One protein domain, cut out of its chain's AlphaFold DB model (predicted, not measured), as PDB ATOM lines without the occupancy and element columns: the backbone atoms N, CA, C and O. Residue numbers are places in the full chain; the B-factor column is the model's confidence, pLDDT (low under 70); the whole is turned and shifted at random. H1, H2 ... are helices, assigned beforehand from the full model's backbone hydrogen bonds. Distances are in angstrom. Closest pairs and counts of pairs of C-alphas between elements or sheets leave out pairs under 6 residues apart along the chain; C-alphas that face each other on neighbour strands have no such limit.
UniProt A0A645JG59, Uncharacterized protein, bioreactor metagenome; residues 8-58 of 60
ATOM      1  N   SER A   8     149.080 174.811 201.327       88.12
ATOM      2  CA  SER A   8     148.032 173.804 201.551       88.12
ATOM      3  C   SER A   8     146.687 174.400 201.992       88.12
ATOM      4  O   SER A   8     145.638 173.864 201.642       88.12
ATOM      5  N   PHE A   9     146.697 175.534 202.699       89.19
ATOM      6  CA  PHE A   9     145.492 176.196 203.211       89.19
ATOM      7  C   PHE A   9     145.096 177.450 202.422       89.19
ATOM      8  O   PHE A   9     144.133 178.128 202.771       89.19
ATOM      9  N   ARG A  10     145.817 177.819 201.357       89.00
ATOM     10  CA  ARG A  10     145.524 179.070 200.631       89.00
ATOM     11  C   ARG A  10     144.216 179.017 199.856       89.00
ATOM     12  O   ARG A  10     143.518 180.030 199.781       89.00
ATOM     13  N   ASP A  11     143.872 177.851 199.318       88.88
ATOM     14  CA  ASP A  11     142.657 177.677 198.521       88.88
ATOM     15  C   ASP A  11     141.379 177.741 199.363       88.88
ATOM     16  O   ASP A  11     140.337 178.147 198.852       88.88
ATOM     17  N   SER A  12     141.455 177.440 200.664       90.81
ATOM     18  CA  SER A  12     140.311 177.570 201.574       90.81
ATOM     19  C   SER A  12     140.046 179.014 202.014       90.81
ATOM     20  O   SER A  12     138.989 179.290 202.580       90.81
ATOM     21  N   TYR A  13     140.956 179.955 201.725       89.31
ATOM     22  CA  TYR A  13     140.815 181.366 202.091       89.31
ATOM     23  C   TYR A  13     140.919 182.313 200.884       89.31
ATOM     24  O   TYR A  13     141.871 183.096 200.705       89.31
ATOM     25  N   GLN A  14     139.875 182.275 200.060       90.19
ATOM     26  CA  GLN A  14     139.688 183.153 198.908       90.19
ATOM     27  C   GLN A  14     138.584 184.177 199.189       90.19
ATOM     28  O   GLN A  14     137.401 183.881 199.077       90.19
ATOM     29  N   LEU A  15     138.974 185.413 199.517       90.94
ATOM     30  CA  LEU A  15     138.026 186.528 199.680       90.94
ATOM     31  C   LEU A  15     137.309 186.886 198.368       90.94
ATOM     32  O   LEU A  15     136.221 187.447 198.382       90.94
ATOM     33  N   TYR A  16     137.945 186.587 197.235       93.44
ATOM     34  CA  TYR A  16     137.429 186.813 195.893       93.44
ATOM     35  C   TYR A  16     138.067 185.827 194.908       93.44
ATOM     36  O   TYR A  16     139.163 185.303 195.139       93.44
ATOM     37  N   ARG A  17     137.381 185.589 193.782       91.62
ATOM     38  CA  ARG A  17     137.865 184.732 192.692       91.62
ATOM     39  C   ARG A  17     139.106 185.347 192.043       91.62
ATOM     40  O   ARG A  17     139.102 186.522 191.702       91.62
ATOM     41  N   GLY A  18     140.133 184.532 191.807       88.75
ATOM     42  CA  GLY A  18     141.361 184.989 191.143       88.75
ATOM     43  C   GLY A  18     142.306 185.771 192.057       88.75
ATOM     44  O   GLY A  18     143.135 186.533 191.566       88.75
ATOM     45  N   LYS A  19     142.194 185.589 193.381       89.88
ATOM     46  CA  LYS A  19     143.149 186.134 194.353       89.88
ATOM     47  C   LYS A  19     144.593 185.779 193.944       89.88
ATOM     48  O   LYS A  19     144.880 184.601 193.726       89.88
ATOM     49  N   PRO A  20     145.506 186.759 193.829       87.31
ATOM     50  CA  PRO A  20     146.892 186.503 193.459       87.31
ATOM     51  C   PRO A  20     147.647 185.807 194.598       87.31
ATOM     52  O   PRO A  20     147.260 185.888 195.767       87.31
ATOM     53  N   GLY A  21     148.751 185.137 194.265       83.25
ATOM     54  CA  GLY A  21     149.635 184.525 195.258       83.25
ATOM     55  C   GLY A  21     149.114 183.238 195.901       83.25
ATOM     56  O   GLY A  21     149.592 182.851 196.967       83.25
ATOM     57  N   LEU A  22     148.136 182.564 195.286       85.06
ATOM     58  CA  LEU A  22     147.636 181.270 195.773       85.06
ATOM     59  C   LEU A  22     148.674 180.151 195.610       85.06
ATOM     60  O   LEU A  22     148.844 179.351 196.522       85.06
ATOM     61  N   LYS A  23     149.414 180.136 194.495       81.12
ATOM     62  CA  LYS A  23     150.394 179.080 194.165       81.12
ATOM     63  C   LYS A  23     151.857 179.507 194.290       81.12
ATOM     64  O   LYS A  23     152.752 178.713 194.029       81.12
ATOM     65  N   ASP A  24     152.089 180.755 194.671       79.88
ATOM     66  CA  ASP A  24     153.424 181.324 194.809       79.88
ATOM     67  C   ASP A  24     154.205 180.614 195.925       79.88
ATOM     68  O   ASP A  24     153.641 180.273 196.967       79.88
ATOM     69  N   ALA A  25     155.513 180.419 195.753       74.56
ATOM     70  CA  ALA A  25     156.346 179.949 196.855       74.56
ATOM     71  C   ALA A  25     156.315 180.983 198.005       74.56
ATOM     72  O   ALA A  25     156.259 182.184 197.738       74.56
ATOM     73  N   PRO A  26     156.367 180.575 199.287       68.31
ATOM     74  CA  PRO A  26     156.321 181.516 200.412       68.31
ATOM     75  C   PRO A  26     157.358 182.648 200.315       68.31
ATOM     76  O   PRO A  26     157.051 183.808 200.589       68.31
ATOM     77  N   GLU A  27     158.563 182.334 199.840       70.19
ATOM     78  CA  GLU A  27     159.660 183.295 199.699       70.19
ATOM     79  C   GLU A  27     159.446 184.308 198.560       70.19
ATOM     80  O   GLU A  27     159.904 185.451 198.642       70.19
ATOM     81  N   SER A  28     158.694 183.949 197.512       81.88
ATOM     82  CA  SER A  28     158.567 184.796 196.318       81.88
ATOM     83  C   SER A  28     157.758 186.069 196.574       81.88
ATOM     84  O   SER A  28     157.993 187.095 195.923       81.88
ATOM     85  N   GLY A  29     156.837 186.041 197.542       85.62
ATOM     86  CA  GLY A  29     156.023 187.197 197.914       85.62
ATOM     87  C   GLY A  29     156.864 188.351 198.463       85.62
ATOM     88  O   GLY A  29     156.679 189.500 198.055       85.62
ATOM     89  N   MET A  30     157.822 188.048 199.344       87.31
ATOM     90  CA  MET A  30     158.686 189.061 199.954       87.31
ATOM     91  C   MET A  30     159.684 189.632 198.943       87.31
ATOM     92  O   MET A  30     159.837 190.851 198.850       87.31
ATOM     93  N   THR A  31     160.298 188.779 198.118       90.56
ATOM     94  CA  THR A  31     161.201 189.223 197.045       90.56
ATOM     95  C   THR A  31     160.488 190.134 196.048       90.56
ATOM     96  O   THR A  31     161.027 191.169 195.656       90.56
ATOM     97  N   THR A  32     159.265 189.781 195.643       90.56
ATOM     98  CA  THR A  32     158.481 190.591 194.701       90.56
ATOM     99  C   THR A  32     158.102 191.939 195.303       90.56
ATOM    100  O   THR A  32     158.198 192.960 194.624       90.56
ATOM    101  N   LEU A  33     157.690 191.960 196.574       91.12
ATOM    102  CA  LEU A  33     157.391 193.203 197.282       91.12
ATOM    103  C   LEU A  33     158.619 194.113 197.342       91.12
ATOM    104  O   LEU A  33     158.517 195.287 196.997       91.12
ATOM    105  N   ARG A  34     159.776 193.557 197.717       94.19
ATOM    106  CA  ARG A  34     161.032 194.301 197.802       94.19
ATOM    107  C   ARG A  34     161.401 194.962 196.479       94.19
ATOM    108  O   ARG A  34     161.597 196.170 196.454       94.19
ATOM    109  N   LYS A  35     161.385 194.201 195.381       95.12
ATOM    110  CA  LYS A  35     161.659 194.736 194.038       95.12
ATOM    111  C   LYS A  35     160.716 195.879 193.659       95.12
ATOM    112  O   LYS A  35     161.148 196.844 193.046       95.12
ATOM    113  N   LYS A  36     159.429 195.777 194.012       95.00
ATOM    114  CA  LYS A  36     158.440 196.829 193.720       95.00
ATOM    115  C   LYS A  36     158.689 198.108 194.518       95.00
ATOM    116  O   LYS A  36     158.532 199.183 193.958       95.00
ATOM    117  N   ILE A  37     159.062 197.987 195.792       96.62
ATOM    118  CA  ILE A  37     159.395 199.130 196.656       96.62
ATOM    119  C   ILE A  37     160.670 199.820 196.148       96.62
ATOM    120  O   ILE A  37     160.671 201.029 195.938       96.62
ATOM    121  N   GLU A  38     161.717 199.048 195.846       97.12
ATOM    122  CA  GLU A  38     162.965 199.583 195.284       97.12
ATOM    123  C   GLU A  38     162.728 200.278 193.929       97.12
ATOM    124  O   GLU A  38     163.286 201.341 193.669       97.12
ATOM    125  N   ALA A  39     161.850 199.731 193.080       98.00
ATOM    126  CA  ALA A  39     161.538 200.301 191.768       98.00
ATOM    127  C   ALA A  39     160.847 201.676 191.818       98.00
ATOM    128  O   ALA A  39     160.889 202.400 190.825       98.00
ATOM    129  N   ILE A  40     160.217 202.042 192.941       98.25
ATOM    130  CA  ILE A  40     159.621 203.374 193.139       98.25
ATOM    131  C   ILE A  40     160.543 204.331 193.910       98.25
ATOM    132  O   ILE A  40     160.133 205.442 194.226       98.25
ATOM    133  N   GLY A  41     161.783 203.918 194.197       98.06
ATOM    134  CA  GLY A  41     162.760 204.721 194.936       98.06
ATOM    135  C   GLY A  41     162.568 204.715 196.454       98.06
ATOM    136  O   GLY A  41     163.191 205.518 197.143       98.06
ATOM    137  N   GLU A  42     161.733 203.817 196.977       97.69
ATOM    138  CA  GLU A  42     161.472 203.683 198.409       97.69
ATOM    139  C   GLU A  42     162.341 202.589 199.041       97.69
ATOM    140  O   GLU A  42     162.948 201.756 198.358       97.69
ATOM    141  N   THR A  43     162.384 202.559 200.375       95.75
ATOM    142  CA  THR A  43     163.143 201.553 201.135       95.75
ATOM    143  C   THR A  43     162.277 200.846 202.174       95.75
ATOM    144  O   THR A  43     161.255 201.360 202.623       95.75
ATOM    145  N   ILE A  44     162.661 199.620 202.540       94.00
ATOM    146  CA  ILE A  44     161.981 198.852 203.590       94.00
ATOM    147  C   ILE A  44     162.690 199.098 204.921       94.00
ATOM    148  O   ILE A  44     163.872 198.782 205.053       94.00
ATOM    149  N   ALA A  45     161.944 199.564 205.921       94.06
ATOM    150  CA  ALA A  45     162.402 199.660 207.303       94.06
ATOM    151  C   ALA A  45     162.264 198.297 208.011       94.06
ATOM    152  O   ALA A  45     161.223 197.957 208.573       94.06
ATOM    153  N   PHE A  46     163.297 197.456 207.923       93.50
ATOM    154  CA  PHE A  46     163.311 196.154 208.597       93.50
ATOM    155  C   PHE A  46     163.536 196.312 210.105       93.50
ATOM    156  O   PHE A  46     164.453 197.006 210.524       93.50
ATOM    157  N   GLY A  47     162.738 195.614 210.918       93.81
ATOM    158  CA  GLY A  47     162.839 195.676 212.382       93.81
ATOM    159  C   GLY A  47     162.180 196.908 213.011       93.81
ATOM    160  O   GLY A  47     162.198 197.043 214.231       93.81
ATOM    161  N   GLU A  48     161.563 197.767 212.201       95.06
ATOM    162  CA  GLU A  48     160.816 198.936 212.658       95.06
ATOM    163  C   GLU A  48     159.306 198.701 212.566       95.06
ATOM    164  O   GLU A  48     158.810 197.986 211.691       95.06
ATOM    165  N   TRP A  49     158.559 199.326 213.476       93.50
ATOM    166  CA  TRP A  49     157.100 199.290 213.465       93.50
ATOM    167  C   TRP A  49     156.546 200.340 212.500       93.50
ATOM    168  O   TRP A  49     156.922 201.509 212.549       93.50
ATOM    169  N   GLY A  50     155.604 199.929 211.648       92.31
ATOM    170  CA  GLY A  50     154.941 200.790 210.661       92.31
ATOM    171  C   GLY A  50     153.828 201.678 211.230       92.31
ATOM    172  O   GLY A  50     152.926 202.064 210.488       92.31
ATOM    173  N   ASP A  51     153.846 201.959 212.534       93.19
ATOM    174  CA  ASP A  51     152.819 202.768 213.183       93.19
ATOM    175  C   ASP A  51     152.796 204.194 212.627       93.19
ATOM    176  O   ASP A  51     153.832 204.821 212.361       93.19
ATOM    177  N   SER A  52     151.588 204.742 212.484       93.69
ATOM    178  CA  SER A  52     151.424 206.098 211.961       93.69
ATOM    179  C   SER A  52     152.167 207.127 212.833       93.69
ATOM    180  O   SER A  52     152.184 207.001 214.063       93.69
ATOM    181  N   PRO A  53     152.734 208.198 212.245       91.19
ATOM    182  CA  PRO A  53     153.326 209.285 213.027       91.19
ATOM    183  C   PRO A  53     152.343 209.892 214.034       91.19
ATOM    184  O   PRO A  53     152.733 210.255 215.136       91.19
ATOM    185  N   HIS A  54     151.051 209.942 213.690       93.69
ATOM    186  CA  HIS A  54     150.009 210.434 214.589       93.69
ATOM    187  C   HIS A  54     149.894 209.597 215.870       93.69
ATOM    188  O   HIS A  54     149.818 210.166 216.953       93.69
ATOM    189  N   PHE A  55     149.933 208.263 215.761       93.56
ATOM    190  CA  PHE A  55     149.915 207.380 216.930       93.56
ATOM    191  C   PHE A  55     151.101 207.661 217.861       93.56
ATOM    192  O   PHE A  55     150.914 207.789 219.068       93.56
ATOM    193  N   ARG A  56     152.299 207.839 217.292       90.38
ATOM    194  CA  ARG A  56     153.518 208.162 218.054       90.38
ATOM    195  C   ARG A  56     153.477 209.548 218.702       90.38
ATOM    196  O   ARG A  56     154.042 209.730 219.773       90.38
ATOM    197  N   ASN A  57     152.791 210.502 218.077       93.50
ATOM    198  CA  ASN A  57     152.683 211.885 218.549       93.50
ATOM    199  C   ASN A  57     151.469 212.129 219.456       93.50
ATOM    200  O   ASN A  57     151.186 213.276 219.803       93.50
ATOM    201  N   LYS A  58     150.720 211.083 219.819       90.94
ATOM    202  CA  LYS A  58     149.573 211.226 220.709       90.94
ATOM    203  C   LYS A  58     150.066 211.589 222.114       90.94
ATOM    204  O   LYS A  58     150.640 210.756 222.809       90.94
TER     205      LYS A  58
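What this domain is: This is residues 8 to 58 of the 60 residues of an uncharacterized protein of bioreactor metagenome (UniProt A0A645JG59). With little regular structure, this is an open arch: one helix, H1, spans it, the looped stretch of residues 8 to 25 hangs from one end, and a long tail, ending in the one-turn helix H2, trails from the other. The printed part has 51 residues, with two named helices, H1 then H2, holding 18 of them, and no named strand; the class is all helix. It is extended, with a radius of gyration of the C-alphas of 15.5 A and spans of 41 by 27 by 19 A.

Where its parts are: Find C-alpha 26 at (156.321, 181.516, 200.412); from there H1, residues 26 to 39, runs 21.3 A to C-alpha 39 at (161.538, 200.301, 191.768). Farther on, H2, residues 53 to 56, ends at C-alpha 56 at (153.518, 208.162, 218.054).

How they stand to each other: H1 and H2 are apart. In H1, 9 of 10 O i to N i+4 pairs are within hydrogen-bond range; H2 is too short for such a pair.

The domain as a whole: The C-alphas of Ser 8 and Lys 58, the two farthest apart, are 42.1 A apart. The link from H1 to H2 is long, 13 residues. Residues 36 to 41 and 45 to 58 stand free. The printed part has no cut; residue 26 is under pLDDT 70.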